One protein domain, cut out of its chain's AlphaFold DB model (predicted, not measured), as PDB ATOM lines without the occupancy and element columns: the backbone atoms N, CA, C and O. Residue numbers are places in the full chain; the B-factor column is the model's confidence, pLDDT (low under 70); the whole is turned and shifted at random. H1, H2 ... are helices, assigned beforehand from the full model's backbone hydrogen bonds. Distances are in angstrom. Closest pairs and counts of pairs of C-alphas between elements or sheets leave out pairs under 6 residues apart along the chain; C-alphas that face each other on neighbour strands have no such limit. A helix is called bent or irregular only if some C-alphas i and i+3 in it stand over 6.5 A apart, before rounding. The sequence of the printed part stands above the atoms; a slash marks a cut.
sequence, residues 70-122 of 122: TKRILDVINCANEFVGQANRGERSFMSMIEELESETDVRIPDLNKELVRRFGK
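This is residues 70 to 122 of the 122 residues of an uncharacterized protein of Ruminococcus sp. AF31-8BH (UniProt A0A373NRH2). What shape do these atoms make? One long helix, H1, runs like an arm to a small helical hairpin of H2 and H3; its last end meets the first end of H2 near a corner, and H1 and H2 spread from there as a V. The first part of the arm, residues 70 to 82 of H1, sticks out free, while H2 and H3 are folded back one beside the other. What is it built of, and how compact is it? The printed part has 53 residues with three named helices, in the order H1, H2, H3 along the chain, and no named strand; the class is all helix. It is only just loose, close to compact, with a radius of gyration of the C-alphas of 12.4 A and spans of 34 by 28 by 16 A.

How does the longest helix stand to the one that follows it? H1, residues 70 to 88, and H2, residues 94 to 104, are close but not clearly touching, with 1 pair of C-alphas within 8 A. That closest pair is Ala 87 and Phe 94, whose C-alphas are 6.5 A apart. Their lines stand at a steep tilt of 54 degrees and the two run opposite ways, with 16.5 A from centre to centre. How does the last helix stand to the other two? H3, residues 111 to 120, touches H2, and the closest C-alphas of the two, those of Met 95 and Val 117, are 6.5 A apart. H2 and H3 form a helical hairpin, running opposite ways at a shallow tilt of 33 degrees, only just short of steep, with 12.9 A from centre to centre. H1 and H3 are apart. What do the backbone N and O atoms show? In H1, H2 and H3 every pair of O of residue i and N of residue i+4 is within hydrogen-bond range.

Where does the longest helix lie? H1 begins at Thr 70, with its C-alpha at (-3.329, 60.449, -4.220), and ends at Asn 88, with its C-alpha at (-28.650, 51.679, -7.020). It holds 19 residues and measures 26.9 A from first to last C-alpha. Where are the two shorter helices? H2 holds 11 residues, Phe 94 to Glu 104, and measures 15.4 A from first to last C-alpha, beginning with C-alpha 94 at (-23.773, 44.049, -10.273). H3 holds 10 residues, Asp 111 to Phe 120, and measures 14.2 A, ending with C-alpha 120 at (-28.621, 40.155, -2.831). Is any helix bent? H1, H2 and H3 are not bent.

How far does the printed part reach? The two C-alphas farthest apart are those of Thr 70 and Arg 119, at 35.3 A, and the first and last printed C-alphas, those of Thr 70 and Lys 122, are 31.3 A apart. Without residues 70 to 82, which stand free, the remaining 40 residues span 28 by 21 by 10 A, with a radius of gyration of 10.2 A. Are there cuts or long links? The printed part has no cut, running from residue 70 to residue 122, the chain's last residue. The link from H1 to H2, 5 residues, is tight, the link from H2 to H3, 6 residues, is short, and no link is long. Where is the model's confidence low? The mean pLDDT of the printed part is 92.2, and one printed residue, Lys 122, is under 70.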
ATOM      1  N   THR A  70      -2.120  60.233  -5.036       89.81
ATOM      2  CA  THR A  70      -3.329  60.449  -4.220       89.81
ATOM      3  C   THR A  70      -4.518  60.887  -5.072       89.81
ATOM      4  O   THR A  70      -5.611  60.357  -4.912       89.81
ATOM      5  N   LYS A  71      -4.301  61.799  -6.034       93.50
ATOM      6  CA  LYS A  71      -5.348  62.234  -6.966       93.50
ATOM      7  C   LYS A  71      -5.886  61.061  -7.786       93.50
ATOM      8  O   LYS A  71      -7.091  60.889  -7.876       93.50
ATOM      9  N   ARG A  72      -4.998  60.219  -8.323       94.25
ATOM     10  CA  ARG A  72      -5.406  59.061  -9.124       94.25
ATOM     11  C   ARG A  72      -6.166  58.020  -8.300       94.25
ATOM     12  O   ARG A  72      -7.098  57.420  -8.817       94.25
ATOM     13  N   ILE A  73      -5.798  57.823  -7.033       92.31
ATOM     14  CA  ILE A  73      -6.543  56.959  -6.107       92.31
ATOM     15  C   ILE A  73      -7.954  57.516  -5.872       92.31
ATOM     16  O   ILE A  73      -8.919  56.764  -5.954       92.31
ATOM     17  N   LEU A  74      -8.089  58.827  -5.646       91.44
ATOM     18  CA  LEU A  74      -9.399  59.473  -5.500       91.44
ATOM     19  C   LEU A  74     -10.255  59.334  -6.766       91.44
ATOM     20  O   LEU A  74     -11.445  59.051  -6.661       91.44
ATOM     21  N   ASP A  75      -9.656  59.465  -7.952       94.81
ATOM     22  CA  ASP A  75     -10.364  59.250  -9.220       94.81
ATOM     23  C   ASP A  75     -10.910  57.813  -9.326       94.81
ATOM     24  O   ASP A  75     -12.047  57.617  -9.753       94.81
ATOM     25  N   VAL A  76     -10.133  56.806  -8.898       92.69
ATOM     26  CA  VAL A  76     -10.579  55.401  -8.855       92.69
ATOM     27  C   VAL A  76     -11.743  55.218  -7.882       92.69
ATOM     28  O   VAL A  76     -12.720  54.566  -8.238       92.69
ATOM     29  N   ILE A  77     -11.674  55.811  -6.686       90.12
ATOM     30  CA  ILE A  77     -12.758  55.737  -5.692       90.12
ATOM     31  C   ILE A  77     -14.041  56.357  -6.249       90.12
ATOM     32  O   ILE A  77     -15.106  55.752  -6.163       90.12
ATOM     33  N   ASN A  78     -13.944  57.539  -6.859       92.94
ATOM     34  CA  ASN A  78     -15.099  58.202  -7.464       92.94
ATOM     35  C   ASN A  78     -15.700  57.363  -8.598       92.94
ATOM     36  O   ASN A  78     -16.918  57.246  -8.691       92.94
ATOM     37  N   CYS A  79     -14.858  56.736  -9.420       94.69
ATOM     38  CA  CYS A  79     -15.308  55.827 -10.471       94.69
ATOM     39  C   CYS A  79     -16.014  54.584  -9.899       94.69
ATOM     40  O   CYS A  79     -17.090  54.228 -10.373       94.69
ATOM     41  N   ALA A  80     -15.464  53.963  -8.851       92.88
ATOM     42  CA  ALA A  80     -16.091  52.826  -8.177       92.88
ATOM     43  C   ALA A  80     -17.455  53.198  -7.566       92.88
ATOM     44  O   ALA A  80     -18.429  52.459  -7.719       92.88
ATOM     45  N   ASN A  81     -17.547  54.371  -6.934       90.19
ATOM     46  CA  ASN A  81     -18.800  54.893  -6.390       90.19
ATOM     47  C   ASN A  81     -19.846  55.146  -7.481       90.19
ATOM     48  O   ASN A  81     -21.030  54.922  -7.239       90.19
ATOM     49  N   GLU A  82     -19.433  55.575  -8.677       95.25
ATOM     50  CA  GLU A  82     -20.357  55.754  -9.798       95.25
ATOM     51  C   GLU A  82     -20.952  54.419 -10.258       95.25
ATOM     52  O   GLU A  82     -22.159  54.350 -10.465       95.25
ATOM     53  N   PHE A  83     -20.166  53.337 -10.321       94.38
ATOM     54  CA  PHE A  83     -20.711  52.004 -10.616       94.38
ATOM     55  C   PHE A  83     -21.754  51.571  -9.577       94.38
ATOM     56  O   PHE A  83     -22.846  51.139  -9.939       94.38
ATOM     57  N   VAL A  84     -21.480  51.765  -8.283       91.44
ATOM     58  CA  VAL A  84     -22.472  51.505  -7.223       91.44
ATOM     59  C   VAL A  84     -23.712  52.392  -7.394       91.44
ATOM     60  O   VAL A  84     -24.839  51.928  -7.226       91.44
ATOM     61  N   GLY A  85     -23.525  53.660  -7.764       92.38
ATOM     62  CA  GLY A  85     -24.604  54.595  -8.067       92.38
ATOM     63  C   GLY A  85     -25.499  54.112  -9.208       92.38
ATOM     64  O   GLY A  85     -26.719  54.102  -9.053       92.38
ATOM     65  N   GLN A  86     -24.908  53.658 -10.315       93.62
ATOM     66  CA  GLN A  86     -25.622  53.078 -11.458       93.62
ATOM     67  C   GLN A  86     -26.446  51.854 -11.043       93.62
ATOM     68  O   GLN A  86     -27.614  51.745 -11.421       93.62
ATOM     69  N   ALA A  87     -25.882  50.976 -10.204       91.56
ATOM     70  CA  ALA A  87     -26.606  49.826  -9.665       91.56
ATOM     71  C   ALA A  87     -27.785  50.227  -8.785       91.56
ATOM     72  O   ALA A  87     -28.905  49.761  -8.984       91.56
ATOM     73  N   ASN A  88     -27.580  51.180  -7.880       89.06
ATOM     74  CA  ASN A  88     -28.650  51.679  -7.020       89.06
ATOM     75  C   ASN A  88     -29.772  52.387  -7.798       89.06
ATOM     76  O   ASN A  88     -30.917  52.382  -7.345       89.06
ATOM     77  N   ARG A  89     -29.468  52.983  -8.959       93.50
ATOM     78  CA  ARG A  89     -30.455  53.591  -9.868       93.50
ATOM     79  C   ARG A  89     -31.127  52.582 -10.809       93.50
ATOM     80  O   ARG A  89     -32.059  52.955 -11.515       93.50
ATOM     81  N   GLY A  90     -30.689  51.320 -10.814       91.31
ATOM     82  CA  GLY A  90     -31.199  50.279 -11.712       91.31
ATOM     83  C   GLY A  90     -30.736  50.426 -13.165       91.31
ATOM     84  O   GLY A  90     -31.284  49.777 -14.050       91.31
ATOM     85  N   GLU A  91     -29.735  51.270 -13.426       94.19
ATOM     86  CA  GLU A  91     -29.157  51.466 -14.764       94.19
ATOM     87  C   GLU A  91     -28.307  50.262 -15.185       94.19
ATOM     88  O   GLU A  91     -28.168  49.977 -16.375       94.19
ATOM     89  N   ARG A  92     -27.731  49.554 -14.206       92.06
ATOM     90  CA  ARG A  92     -26.806  48.447 -14.433       92.06
ATOM     91  C   ARG A  92     -26.768  47.502 -13.233       92.06
ATOM     92  O   ARG A  92     -26.544  47.963 -12.129       92.06
ATOM     93  N   SER A  93     -26.908  46.191 -13.414       93.19
ATOM     94  CA  SER A  93     -26.811  45.247 -12.284       93.19
ATOM     95  C   SER A  93     -25.359  44.919 -11.928       93.19
ATOM     96  O   SER A  93     -24.486  44.904 -12.804       93.19
ATOM     97  N   PHE A  94     -25.097  44.548 -10.674       94.00
ATOM     98  CA  PHE A  94     -23.773  44.049 -10.273       94.00
ATOM     99  C   PHE A  94     -23.356  42.785 -11.042       94.00
ATOM    100  O   PHE A  94     -22.179  42.622 -11.359       94.00
ATOM    101  N   MET A  95     -24.307  41.915 -11.407       95.00
ATOM    102  CA  MET A  95     -24.015  40.752 -12.255       95.00
ATOM    103  C   MET A  95     -23.476  41.165 -13.627       95.00
ATOM    104  O   MET A  95     -22.479  40.607 -14.069       95.00
ATOM    105  N   SER A  96     -24.061  42.186 -14.261       94.62
ATOM    106  CA  SER A  96     -23.570  42.679 -15.556       94.62
ATOM    107  C   SER A  96     -22.177  43.318 -15.469       94.62
ATOM    108  O   SER A  96     -21.438  43.334 -16.448       94.62
ATOM    109  N   MET A  97     -21.798  43.862 -14.306       95.50
ATOM    110  CA  MET A  97     -20.438  44.363 -14.061       95.50
ATOM    111  C   MET A  97     -19.439  43.216 -13.915       95.50
ATOM    112  O   MET A  97     -18.331  43.306 -14.435       95.50
ATOM    113  N   ILE A  98     -19.835  42.128 -13.247       95.12
ATOM    114  CA  ILE A  98     -19.020  40.909 -13.174       95.12
ATOM    115  C   ILE A  98     -18.819  40.326 -14.573       95.12
ATOM    116  O   ILE A  98     -17.690  40.028 -14.942       95.12
ATOM    117  N   GLU A  99     -19.891  40.192 -15.352       94.88
ATOM    118  CA  GLU A  99     -19.831  39.647 -16.712       94.88
ATOM    119  C   GLU A  99     -18.931  40.486 -17.628       94.88
ATOM    120  O   GLU A  99     -18.105  39.918 -18.340       94.88
ATOM    121  N   GLU A 100     -19.015  41.822 -17.562       95.56
ATOM    122  CA  GLU A 100     -18.099  42.712 -18.292       95.56
ATOM    123  C   GLU A 100     -16.650  42.477 -17.858       95.56
ATOM    124  O   GLU A 100     -15.799  42.192 -18.702       95.56
ATOM    125  N   LEU A 101     -16.379  42.496 -16.549       95.56
ATOM    126  CA  LEU A 101     -15.034  42.321 -16.005       95.56
ATOM    127  C   LEU A 101     -14.415  40.976 -16.411       95.56
ATOM    128  O   LEU A 101     -13.246  40.928 -16.797       95.56
ATOM    129  N   GLU A 102     -15.179  39.885 -16.335       97.06
ATOM    130  CA  GLU A 102     -14.717  38.555 -16.748       97.06
ATOM    131  C   GLU A 102     -14.545  38.443 -18.274       97.06
ATOM    132  O   GLU A 102     -13.721  37.651 -18.737       97.06
ATOM    133  N   SER A 103     -15.293  39.224 -19.063       97.12
ATOM    134  CA  SER A 103     -15.174  39.244 -20.526       97.12
ATOM    135  C   SER A 103     -13.978  40.061 -21.029       97.12
ATOM    136  O   SER A 103     -13.366  39.695 -22.032       97.12
ATOM    137  N   GLU A 104     -13.619  41.135 -20.322       96.75
ATOM    138  CA  GLU A 104     -12.569  42.080 -20.727       96.75
ATOM    139  C   GLU A 104     -11.207  41.793 -20.087       96.75
ATOM    140  O   GLU A 104     -10.187  42.344 -20.506       96.75
ATOM    141  N   THR A 105     -11.167  40.944 -19.058       94.94
ATOM    142  CA  THR A 105      -9.953  40.669 -18.285       94.94
ATOM    143  C   THR A 105      -9.819  39.187 -17.934       94.94
ATOM    144  O   THR A 105     -10.754  38.401 -18.078       94.94
ATOM    145  N   ASP A 106      -8.658  38.804 -17.400       94.69
ATOM    146  CA  ASP A 106      -8.419  37.457 -16.863       94.69
ATOM    147  C   ASP A 106      -8.983  37.255 -15.442       94.69
ATOM    148  O   ASP A 106      -8.827  36.185 -14.851       94.69
ATOM    149  N   VAL A 107      -9.640  38.266 -14.860       94.19
ATOM    150  CA  VAL A 107     -10.258  38.150 -13.534       94.19
ATOM    151  C   VAL A 107     -11.416  37.161 -13.598       94.19
ATOM    152  O   VAL A 107     -12.246  37.228 -14.499       94.19
ATOM    153  N   ARG A 108     -11.491  36.243 -12.632       95.38
ATOM    154  CA  ARG A 108     -12.605  35.300 -12.485       95.38
ATOM    155  C   ARG A 108     -13.159  35.378 -11.073       95.38
ATOM    156  O   ARG A 108     -12.437  35.144 -10.103       95.38
ATOM    157  N   ILE A 109     -14.436  35.718 -10.965       93.88
ATOM    158  CA  ILE A 109     -15.154  35.798  -9.701       93.88
ATOM    159  C   ILE A 109     -15.676  34.395  -9.358       93.88
ATOM    160  O   ILE A 109     -16.351  33.774 -10.188       93.88
ATOM    161  N   PRO A 110     -15.392  33.869  -8.151       95.25
ATOM    162  CA  PRO A 110     -15.871  32.552  -7.742       95.25
ATOM    163  C   PRO A 110     -17.395  32.425  -7.838       95.25
ATOM    164  O   PRO A 110     -18.130  33.365  -7.528       95.25
ATOM    165  N   ASP A 111     -17.883  31.237  -8.206       93.69
ATOM    166  CA  ASP A 111     -19.322  30.985  -8.377       93.69
ATOM    167  C   ASP A 111     -20.131  31.257  -7.105       93.69
ATOM    168  O   ASP A 111     -21.251  31.757  -7.190       93.69
ATOM    169  N   LEU A 112     -19.540  31.022  -5.927       93.88
ATOM    170  CA  LEU A 112     -20.157  31.355  -4.643       93.88
ATOM    171  C   LEU A 112     -20.442  32.860  -4.514       93.88
ATOM    172  O   LEU A 112     -21.526  33.250  -4.093       93.88
ATOM    173  N   ASN A 113     -19.494  33.714  -4.904       92.00
ATOM    174  CA  ASN A 113     -19.657  35.166  -4.855       92.00
ATOM    175  C   ASN A 113     -20.670  35.643  -5.899       92.00
ATOM    176  O   ASN A 113     -21.505  36.490  -5.594       92.00
ATOM    177  N   LYS A 114     -20.656  35.058  -7.103       93.38
ATOM    178  CA  LYS A 114     -21.672  35.338  -8.128       93.38
ATOM    179  C   LYS A 114     -23.071  34.971  -7.639       93.38
ATOM    180  O   LYS A 114     -24.011  35.724  -7.860       93.38
ATOM    181  N   GLU A 115     -23.214  33.862  -6.920       93.69
ATOM    182  CA  GLU A 115     -24.492  33.468  -6.324       93.69
ATOM    183  C   GLU A 115     -24.971  34.452  -5.246       93.69
ATOM    184  O   GLU A 115     -26.156  34.780  -5.201       93.69
ATOM    185  N   LEU A 116     -24.065  34.985  -4.418       91.25
ATOM    186  CA  LEU A 116     -24.411  36.058  -3.478       91.25
ATOM    187  C   LEU A 116     -24.917  37.302  -4.212       91.25
ATOM    188  O   LEU A 116     -25.941  37.865  -3.827       91.25
ATOM    189  N   VAL A 117     -24.248  37.697  -5.297       91.31
ATOM    190  CA  VAL A 117     -24.673  38.842  -6.108       91.31
ATOM    191  C   VAL A 117     -26.024  38.577  -6.771       91.31
ATOM    192  O   VAL A 117     -26.867  39.458  -6.749       91.31
ATOM    193  N   ARG A 118     -26.316  37.367  -7.257       89.62
ATOM    194  CA  ARG A 118     -27.657  37.047  -7.786       89.62
ATOM    195  C   ARG A 118     -28.765  37.135  -6.736       89.62
ATOM    196  O   ARG A 118     -29.894  37.470  -7.075       89.62
ATOM    197  N   ARG A 119     -28.468  36.782  -5.483       88.94
ATOM    198  CA  ARG A 119     -29.460  36.773  -4.394       88.94
ATOM    199  C   ARG A 119     -29.685  38.145  -3.776       88.94
ATOM    200  O   ARG A 119     -30.809  38.450  -3.388       88.94
ATOM    201  N   PHE A 120     -28.620  38.928  -3.633       84.88
ATOM    202  CA  PHE A 120     -28.621  40.155  -2.831       84.88
ATOM    203  C   PHE A 120     -28.180  41.397  -3.608       84.88
ATOM    204  O   PHE A 120     -28.541  42.511  -3.229       84.88
ATOM    205  N   GLY A 121     -27.406  41.221  -4.679       71.31
ATOM    206  CA  GLY A 121     -27.039  42.288  -5.599       71.31
ATOM    207  C   GLY A 121     -28.247  42.636  -6.457       71.31
ATOM    208  O   GLY A 121     -28.632  41.869  -7.335       71.31
ATOM    209  N   LYS A 122     -28.872  43.768  -6.139       62.12
ATOM    210  CA  LYS A 122     -29.970  44.332  -6.928       62.12
ATOM    211  C   LYS A 122     -29.559  44.576  -8.382       62.12
ATOM    212  O   LYS A 122     -28.365  44.872  -8.634       62.12
TER     213      LYS A 122